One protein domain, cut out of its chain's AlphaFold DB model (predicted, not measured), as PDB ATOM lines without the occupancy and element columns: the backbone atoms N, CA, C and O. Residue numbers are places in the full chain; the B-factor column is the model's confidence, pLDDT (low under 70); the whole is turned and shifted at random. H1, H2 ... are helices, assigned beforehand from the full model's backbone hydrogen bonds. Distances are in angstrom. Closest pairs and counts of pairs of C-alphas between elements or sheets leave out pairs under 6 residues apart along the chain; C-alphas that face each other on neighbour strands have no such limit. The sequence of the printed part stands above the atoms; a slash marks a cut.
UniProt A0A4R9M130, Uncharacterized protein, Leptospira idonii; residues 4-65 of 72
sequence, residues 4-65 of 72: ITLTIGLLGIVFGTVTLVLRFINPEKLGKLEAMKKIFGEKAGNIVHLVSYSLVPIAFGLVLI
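This is residues 4 to 65 of the 72 residues of an uncharacterized protein of Leptospira idonii (UniProt A0A4R9M130). Two long helices, H1 and H3, make a narrow V, closest near the two printed ends; short H2, in the link at the wide end, packs on the first part of H3. The 62 printed residues have three named helices, H1, H2, H3 in chain order, and no named strand: all helix. The whole is only just compact, close to loose, with a radius of gyration of the C-alphas of 12.3 A, and elongated, 37 by 20 by 14 A.

H1, residues 4 to 25, touches H3, residues 42 to 65, at a shallow tilt of 29 degrees, opposite ways; their closest C-alphas, Gly 9 and Gly 61, are 3.7 A apart. H2, residues 31 to 40, is apart from H1. It touches H3 residues 43 to 49 alone, at a steep tilt of 57 degrees, opposite ways; the closest C-alphas, Lys 37 and Gly 45, are 4.1 A apart. O i to N i+4 pairs within hydrogen-bond range are 17 of 18 in H1, 5 of 6 in H2 and 18 of 20 in H3.

H1 begins at C-alpha 4 (-12.878, -28.407, -29.087) and is 31.3 A long. H2 is 15.1 A long. H3, 33.7 A, ends at C-alpha 65 (-14.100, -22.714, -20.938).

The farthest C-alphas, Ile 4 and Gly 41, are 37.8 A apart. The printed part has no cut, both links are tight, and no printed residue is under 70 in pLDDT.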
ATOM      1  N   ILE A   4     -11.553 -28.529 -28.468       93.94
ATOM      2  CA  ILE A   4     -12.878 -28.407 -29.087       93.94
ATOM      3  C   ILE A   4     -13.812 -27.670 -28.131       93.94
ATOM      4  O   ILE A   4     -14.396 -26.651 -28.505       93.94
ATOM      5  N   THR A   5     -13.893 -28.126 -26.880       93.19
ATOM      6  CA  THR A   5     -14.710 -27.489 -25.840       93.19
ATOM      7  C   THR A   5     -14.283 -26.040 -25.592       93.19
ATOM      8  O   THR A   5     -15.137 -25.153 -25.533       93.19
ATOM      9  N   LEU A   6     -12.974 -25.762 -25.555       94.75
ATOM     10  CA  LEU A   6     -12.447 -24.396 -25.456       94.75
ATOM     11  C   LEU A   6     -12.896 -23.518 -26.636       94.75
ATOM     12  O   LEU A   6     -13.347 -22.390 -26.434       94.75
ATOM     13  N   THR A   7     -12.813 -24.034 -27.865       96.25
ATOM     14  CA  THR A   7     -13.211 -23.296 -29.074       96.25
ATOM     15  C   THR A   7     -14.706 -22.984 -29.072       96.25
ATOM     16  O   THR A   7     -15.092 -21.844 -29.324       96.25
ATOM     17  N   ILE A   8     -15.557 -23.961 -28.742       96.31
ATOM     18  CA  ILE A   8     -17.009 -23.750 -28.632       96.31
ATOM     19  C   ILE A   8     -17.308 -22.711 -27.545       96.31
ATOM     20  O   ILE A   8     -18.135 -21.822 -27.752       96.31
ATOM     21  N   GLY A   9     -16.592 -22.776 -26.418       95.88
ATOM     22  CA  GLY A   9     -16.711 -21.809 -25.336       95.88
ATOM     23  C   GLY A   9     -16.404 -20.375 -25.779       95.88
ATOM     24  O   GLY A   9     -17.211 -19.465 -25.574       95.88
ATOM     25  N   LEU A  10     -15.277 -20.184 -26.471       97.25
ATOM     26  CA  LEU A  10     -14.878 -18.891 -27.033       97.25
ATOM     27  C   LEU A  10     -15.892 -18.368 -28.055       97.25
ATOM     28  O   LEU A  10     -16.273 -17.200 -27.996       97.25
ATOM     29  N   LEU A  11     -16.371 -19.227 -28.961       97.56
ATOM     30  CA  LEU A  11     -17.391 -18.853 -29.942       97.56
ATOM     31  C   LEU A  11     -18.694 -18.409 -29.267       97.56
ATOM     32  O   LEU A  11     -19.288 -17.423 -29.702       97.56
ATOM     33  N   GLY A  12     -19.113 -19.074 -28.185       97.00
ATOM     34  CA  GLY A  12     -20.282 -18.682 -27.395       97.00
ATOM     35  C   GLY A  12     -20.147 -17.284 -26.786       97.00
ATOM     36  O   GLY A  12     -21.060 -16.462 -26.912       97.00
ATOM     37  N   ILE A  13     -18.982 -16.977 -26.205       97.69
ATOM     38  CA  ILE A  13     -18.690 -15.652 -25.635       97.69
ATOM     39  C   ILE A  13     -18.670 -14.579 -26.724       97.69
ATOM     40  O   ILE A  13     -19.307 -13.535 -26.563       97.69
ATOM     41  N   VAL A  14     -17.966 -14.828 -27.832       98.00
ATOM     42  CA  VAL A  14     -17.882 -13.881 -28.953       98.00
ATOM     43  C   VAL A  14     -19.270 -13.617 -29.517       98.00
ATOM     44  O   VAL A  14     -19.663 -12.460 -29.643       98.00
ATOM     45  N   PHE A  15     -20.041 -14.667 -29.796       96.44
ATOM     46  CA  PHE A  15     -21.396 -14.540 -30.318       96.44
ATOM     47  C   PHE A  15     -22.284 -13.710 -29.388       96.44
ATOM     48  O   PHE A  15     -22.868 -12.719 -29.826       96.44
ATOM     49  N   GLY A  16     -22.356 -14.067 -28.103       96.12
ATOM     50  CA  GLY A  16     -23.224 -13.361 -27.166       96.12
ATOM     51  C   GLY A  16     -22.787 -11.917 -26.896       96.12
ATOM     52  O   GLY A  16     -23.631 -11.044 -26.694       96.12
ATOM     53  N   THR A  17     -21.485 -11.631 -26.962       96.56
ATOM     54  CA  THR A  17     -20.961 -10.260 -26.854       96.56
ATOM     55  C   THR A  17     -21.298  -9.443 -28.097       96.56
ATOM     56  O   THR A  17     -21.773  -8.315 -27.983       96.56
ATOM     57  N   VAL A  18     -21.114 -10.006 -29.295       95.94
ATOM     58  CA  VAL A  18     -21.439  -9.334 -30.561       95.94
ATOM     59  C   VAL A  18     -22.925  -8.993 -30.628       95.94
ATOM     60  O   VAL A  18     -23.272  -7.867 -30.981       95.94
ATOM     61  N   THR A  19     -23.812  -9.918 -30.251       94.94
ATOM     62  CA  THR A  19     -25.259  -9.645 -30.229       94.94
ATOM     63  C   THR A  19     -25.617  -8.568 -29.205       94.94
ATOM     64  O   THR A  19     -26.465  -7.724 -29.495       94.94
ATOM     65  N   LEU A  20     -24.952  -8.549 -28.044       94.88
ATOM     66  CA  LEU A  20     -25.150  -7.525 -27.019       94.88
ATOM     67  C   LEU A  20     -24.721  -6.140 -27.514       94.88
ATOM     68  O   LEU A  20     -25.473  -5.183 -27.365       94.88
ATOM     69  N   VAL A  21     -23.547  -6.038 -28.137       95.25
ATOM     70  CA  VAL A  21     -23.010  -4.782 -28.682       95.25
ATOM     71  C   VAL A  21     -23.867  -4.272 -29.842       95.25
ATOM     72  O   VAL A  21     -24.264  -3.106 -29.849       95.25
ATOM     73  N   LEU A  22     -24.216  -5.141 -30.798       94.31
ATOM     74  CA  LEU A  22     -25.071  -4.771 -31.930       94.31
ATOM     75  C   LEU A  22     -26.427  -4.244 -31.476       94.31
ATOM     76  O   LEU A  22     -26.967  -3.347 -32.108       94.31
ATOM     77  N   ARG A  23     -26.948  -4.721 -30.345       91.62
ATOM     78  CA  ARG A  23     -28.204  -4.222 -29.787       91.62
ATOM     79  C   ARG A  23     -28.186  -2.725 -29.473       91.62
ATOM     80  O   ARG A  23     -29.233  -2.092 -29.557       91.62
ATOM     81  N   PHE A  24     -27.030  -2.175 -29.103       90.94
ATOM     82  CA  PHE A  24     -26.883  -0.756 -28.769       90.94
ATOM     83  C   PHE A  24     -26.455   0.101 -29.962       90.94
ATOM     84  O   PHE A  24     -26.797   1.277 -30.009       90.94
ATOM     85  N   ILE A  25     -25.712  -0.471 -30.915       94.44
ATOM     86  CA  ILE A  25     -25.149   0.282 -32.047       94.44
ATOM     87  C   ILE A  25     -26.050   0.210 -33.286       94.44
ATOM     88  O   ILE A  25     -26.195   1.195 -34.003       94.44
ATOM     89  N   ASN A  26     -26.603  -0.966 -33.578       92.69
ATOM     90  CA  ASN A  26     -27.353  -1.245 -34.800       92.69
ATOM     91  C   ASN A  26     -28.341  -2.413 -34.563       92.69
ATOM     92  O   ASN A  26     -28.090  -3.550 -34.989       92.69
ATOM     93  N   PRO A  27     -29.428  -2.182 -33.803       87.12
ATOM     94  CA  PRO A  27     -30.395  -3.227 -33.477       87.12
ATOM     95  C   PRO A  27     -31.115  -3.784 -34.714       87.12
ATOM     96  O   PRO A  27     -31.568  -4.925 -34.680       87.12
ATOM     97  N   GLU A  28     -31.185  -3.039 -35.819       89.06
ATOM     98  CA  GLU A  28     -31.809  -3.459 -37.077       89.06
ATOM     99  C   GLU A  28     -31.072  -4.619 -37.771       89.06
ATOM    100  O   GLU A  28     -31.693  -5.401 -38.494       89.06
ATOM    101  N   LYS A  29     -29.775  -4.815 -37.492       89.75
ATOM    102  CA  LYS A  29     -29.027  -6.009 -37.926       89.75
ATOM    103  C   LYS A  29     -29.426  -7.283 -37.181       89.75
ATOM    104  O   LYS A  29     -29.128  -8.384 -37.649       89.75
ATOM    105  N   LEU A  30     -30.104  -7.176 -36.039       91.19
ATOM    106  CA  LEU A  30     -30.589  -8.328 -35.283       91.19
ATOM    107  C   LEU A  30     -31.910  -8.813 -35.886       91.19
ATOM    108  O   LEU A  30     -32.978  -8.614 -35.318       91.19
ATOM    109  N   GLY A  31     -31.847  -9.501 -37.031       87.12
ATOM    110  CA  GLY A  31     -33.047  -9.918 -37.775       87.12
ATOM    111  C   GLY A  31     -34.055 -10.748 -36.962       87.12
ATOM    112  O   GLY A  31     -35.251 -10.735 -37.246       87.12
ATOM    113  N   LYS A  32     -33.600 -11.433 -35.903       90.50
ATOM    114  CA  LYS A  32     -34.480 -12.181 -34.993       90.50
ATOM    115  C   LYS A  32     -35.103 -11.331 -33.884       90.50
ATOM    116  O   LYS A  32     -36.107 -11.757 -33.325       90.50
ATOM    117  N   LEU A  33     -34.564 -10.153 -33.570       91.69
ATOM    118  CA  LEU A  33     -35.112  -9.267 -32.540       91.69
ATOM    119  C   LEU A  33     -36.538  -8.828 -32.897       91.69
ATOM    120  O   LEU A  33     -37.443  -8.971 -32.080       91.69
ATOM    121  N   GLU A  34     -36.756  -8.385 -34.134       91.88
ATOM    122  CA  GLU A  34     -38.082  -7.973 -34.612       91.88
ATOM    123  C   GLU A  34     -39.076  -9.139 -34.660       91.88
ATOM    124  O   GLU A  34     -40.237  -8.990 -34.279       91.88
ATOM    125  N   ALA A  35     -38.624 -10.336 -35.042       93.12
ATOM    126  CA  ALA A  35     -39.457 -11.534 -34.968       93.12
ATOM    127  C   ALA A  35     -39.884 -11.843 -33.519       93.12
ATOM    128  O   ALA A  35     -41.052 -12.133 -33.270       93.12
ATOM    129  N   MET A  36     -38.970 -11.724 -32.550       93.75
ATOM    130  CA  MET A  36     -39.291 -11.934 -31.134       93.75
ATOM    131  C   MET A  36     -40.247 -10.865 -30.596       93.75
ATOM    132  O   MET A  36     -41.166 -11.198 -29.852       93.75
ATOM    133  N   LYS A  37     -40.087  -9.597 -30.987       94.50
ATOM    134  CA  LYS A  37     -41.028  -8.523 -30.623       94.50
ATOM    135  C   LYS A  37     -42.425  -8.759 -31.190       94.50
ATOM    136  O   LYS A  37     -43.402  -8.516 -30.494       94.50
ATOM    137  N   LYS A  38     -42.539  -9.285 -32.413       95.06
ATOM    138  CA  LYS A  38     -43.837  -9.643 -33.010       95.06
ATOM    139  C   LYS A  38     -44.545 -10.777 -32.264       95.06
ATOM    140  O   LYS A  38     -45.765 -10.753 -32.167       95.06
ATOM    141  N   ILE A  39     -43.796 -11.751 -31.743       96.44
ATOM    142  CA  ILE A  39     -44.357 -12.915 -31.038       96.44
ATOM    143  C   ILE A  39     -44.695 -12.581 -29.579       96.44
ATOM    144  O   ILE A  39     -45.762 -12.941 -29.092       96.44
ATOM    145  N   PHE A  40     -43.787 -11.903 -28.877       95.38
ATOM    146  CA  PHE A  40     -43.875 -11.694 -27.428       95.38
ATOM    147  C   PHE A  40     -44.288 -10.264 -27.036       95.38
ATOM    148  O   PHE A  40     -44.505  -9.986 -25.858       95.38
ATOM    149  N   GLY A  41     -44.391  -9.344 -27.994       95.69
ATOM    150  CA  GLY A  41     -44.556  -7.909 -27.755       95.69
ATOM    151  C   GLY A  41     -43.221  -7.186 -27.548       95.69
ATOM    152  O   GLY A  41     -42.177  -7.803 -27.330       95.69
ATOM    153  N   GLU A  42     -43.249  -5.851 -27.583       93.88
ATOM    154  CA  GLU A  42     -42.037  -5.015 -27.612       93.88
ATOM    155  C   GLU A  42     -41.102  -5.281 -26.422       93.88
ATOM    156  O   GLU A  42     -39.918  -5.573 -26.591       93.88
ATOM    157  N   LYS A  43     -41.633  -5.218 -25.194       94.06
ATOM    158  CA  LYS A  43     -40.830  -5.344 -23.968       94.06
ATOM    159  C   LYS A  43     -40.334  -6.775 -23.751       94.06
ATOM    160  O   LYS A  43     -39.151  -6.974 -23.482       94.06
ATOM    161  N   ALA A  44     -41.214  -7.767 -23.881       96.12
ATOM    162  CA  ALA A  44     -40.842  -9.158 -23.644       96.12
ATOM    163  C   ALA A  44     -39.953  -9.714 -24.766       96.12
ATOM    164  O   ALA A  44     -38.962 -10.367 -24.462       96.12
ATOM    165  N   GLY A  45     -40.205  -9.381 -26.037       95.25
ATOM    166  CA  GLY A  45     -39.346  -9.786 -27.156       95.25
ATOM    167  C   GLY A  45     -37.918  -9.252 -27.026       95.25
ATOM    168  O   GLY A  45     -36.952  -9.975 -27.272       95.25
ATOM    169  N   ASN A  46     -37.774  -8.019 -26.534       95.00
ATOM    170  CA  ASN A  46     -36.484  -7.434 -26.180       95.00
ATOM    171  C   ASN A  46     -35.747  -8.236 -25.093       95.00
ATOM    172  O   ASN A  46     -34.555  -8.512 -25.233       95.00
ATOM    173  N   ILE A  47     -36.446  -8.611 -24.019       96.56
ATOM    174  CA  ILE A  47     -35.870  -9.394 -22.916       96.56
ATOM    175  C   ILE A  47     -35.488 -10.797 -23.395       96.56
ATOM    176  O   ILE A  47     -34.363 -11.232 -23.170       96.56
ATOM    177  N   VAL A  48     -36.388 -11.484 -24.103       96.62
ATOM    178  CA  VAL A  48     -36.161 -12.841 -24.620       96.62
ATOM    179  C   VAL A  48     -34.956 -12.871 -25.551       96.62
ATOM    180  O   VAL A  48     -34.113 -13.759 -25.420       96.62
ATOM    181  N   HIS A  49     -34.828 -11.891 -26.451       96.00
ATOM    182  CA  HIS A  49     -33.665 -11.800 -27.327       96.00
ATOM    183  C   HIS A  49     -32.377 -11.583 -26.526       96.00
ATOM    184  O   HIS A  49     -31.411 -12.311 -26.730       96.00
ATOM    185  N   LEU A  50     -32.356 -10.622 -25.598       96.06
ATOM    186  CA  LEU A  50     -31.182 -10.350 -24.762       96.06
ATOM    187  C   LEU A  50     -30.727 -11.600 -23.994       96.06
ATOM    188  O   LEU A  50     -29.549 -11.951 -24.009       96.06
ATOM    189  N   VAL A  51     -31.659 -12.288 -23.336       97.00
ATOM    190  CA  VAL A  51     -31.335 -13.478 -22.546       97.00
ATOM    191  C   VAL A  51     -30.853 -14.605 -23.457       97.00
ATOM    192  O   VAL A  51     -29.768 -15.138 -23.248       97.00
ATOM    193  N   SER A  52     -31.616 -14.930 -24.500       95.94
ATOM    194  CA  SER A  52     -31.374 -16.131 -25.312       95.94
ATOM    195  C   SER A  52     -30.196 -15.986 -26.277       95.94
ATOM    196  O   SER A  52     -29.522 -16.969 -26.560       95.94
ATOM    197  N   TYR A  53     -29.949 -14.780 -26.797       94.62
ATOM    198  CA  TYR A  53     -28.921 -14.537 -27.817       94.62
ATOM    199  C   TYR A  53     -27.659 -13.870 -27.274       94.62
ATOM    200  O   TYR A  53     -26.654 -13.872 -27.981       94.62
ATOM    201  N   SER A  54     -27.681 -13.320 -26.055       95.62
ATOM    202  CA  SER A  54     -26.504 -12.689 -25.445       95.62
ATOM    203  C   SER A  54     -26.092 -13.375 -24.148       95.62
ATOM    204  O   SER A  54     -25.005 -13.943 -24.080       95.62
ATOM    205  N   LEU A  55     -26.961 -13.384 -23.132       96.88
ATOM    206  CA  LEU A  55     -26.578 -13.868 -21.799       96.88
ATOM    207  C   LEU A  55     -26.357 -15.383 -21.754       96.88
ATOM    208  O   LEU A  55     -25.354 -15.830 -21.204       96.88
ATOM    209  N   VAL A  56     -27.257 -16.168 -22.351       97.44
ATOM    210  CA  VAL A  56     -27.148 -17.634 -22.386       97.44
ATOM    211  C   VAL A  56     -25.891 -18.087 -23.142       97.44
ATOM    212  O   VAL A  56     -25.137 -18.867 -22.563       97.44
ATOM    213  N   PRO A  57     -25.580 -17.591 -24.359       97.19
ATOM    214  CA  PRO A  57     -24.341 -17.949 -25.050       97.19
ATOM    215  C   PRO A  57     -23.070 -17.571 -24.284       97.19
ATOM    216  O   PRO A  57     -22.129 -18.360 -24.263       97.19
ATOM    217  N   ILE A  58     -23.045 -16.409 -23.615       97.81
ATOM    218  CA  ILE A  58     -21.905 -16.002 -22.779       97.81
ATOM    219  C   ILE A  58     -21.752 -16.949 -21.588       97.81
ATOM    220  O   ILE A  58     -20.664 -17.470 -21.363       97.81
ATOM    221  N   ALA A  59     -22.828 -17.196 -20.838       97.50
ATOM    222  CA  ALA A  59     -22.791 -18.063 -19.664       97.50
ATOM    223  C   ALA A  59     -22.396 -19.497 -20.034       97.50
ATOM    224  O   ALA A  59     -21.513 -20.077 -19.408       97.50
ATOM    225  N   PHE A  60     -22.998 -20.046 -21.092       96.88
ATOM    226  CA  PHE A  60     -22.649 -21.361 -21.620       96.88
ATOM    227  C   PHE A  60     -21.190 -21.407 -22.080       96.88
ATOM    228  O   PHE A  60     -20.468 -22.345 -21.752       96.88
ATOM    229  N   GLY A  61     -20.726 -20.359 -22.766       96.19
ATOM    230  CA  GLY A  61     -19.342 -20.245 -23.198       96.19
ATOM    231  C   GLY A  61     -18.353 -20.248 -22.031       96.19
ATOM    232  O   GLY A  61     -17.378 -20.992 -22.059       96.19
ATOM    233  N   LEU A  62     -18.641 -19.490 -20.967       96.19
ATOM    234  CA  LEU A  62     -17.841 -19.481 -19.740       96.19
ATOM    235  C   LEU A  62     -17.787 -20.867 -19.092       96.19
ATOM    236  O   LEU A  62     -16.701 -21.327 -18.752       96.19
ATOM    237  N   VAL A  63     -18.930 -21.551 -18.966       96.06
ATOM    238  CA  VAL A  63     -18.997 -22.912 -18.405       96.06
ATOM    239  C   VAL A  63     -18.113 -23.879 -19.194       96.06
ATOM    240  O   VAL A  63     -17.331 -24.606 -18.585       96.06
ATOM    241  N   LEU A  64     -18.180 -23.858 -20.527       94.94
ATOM    242  CA  LEU A  64     -17.342 -24.720 -21.366       94.94
ATOM    243  C   LEU A  64     -15.855 -24.390 -21.232       94.94
ATOM    244  O   LEU A  64     -15.033 -25.296 -21.146       94.94
ATOM    245  N   ILE A  65     -15.493 -23.107 -21.170       94.00
ATOM    246  CA  ILE A  65     -14.100 -22.714 -20.938       94.00
ATOM    247  C   ILE A  65     -13.613 -23.260 -19.594       94.00
ATOM    248  O   ILE A  65     -12.551 -23.875 -19.561       94.00
TER     249      ILE A  65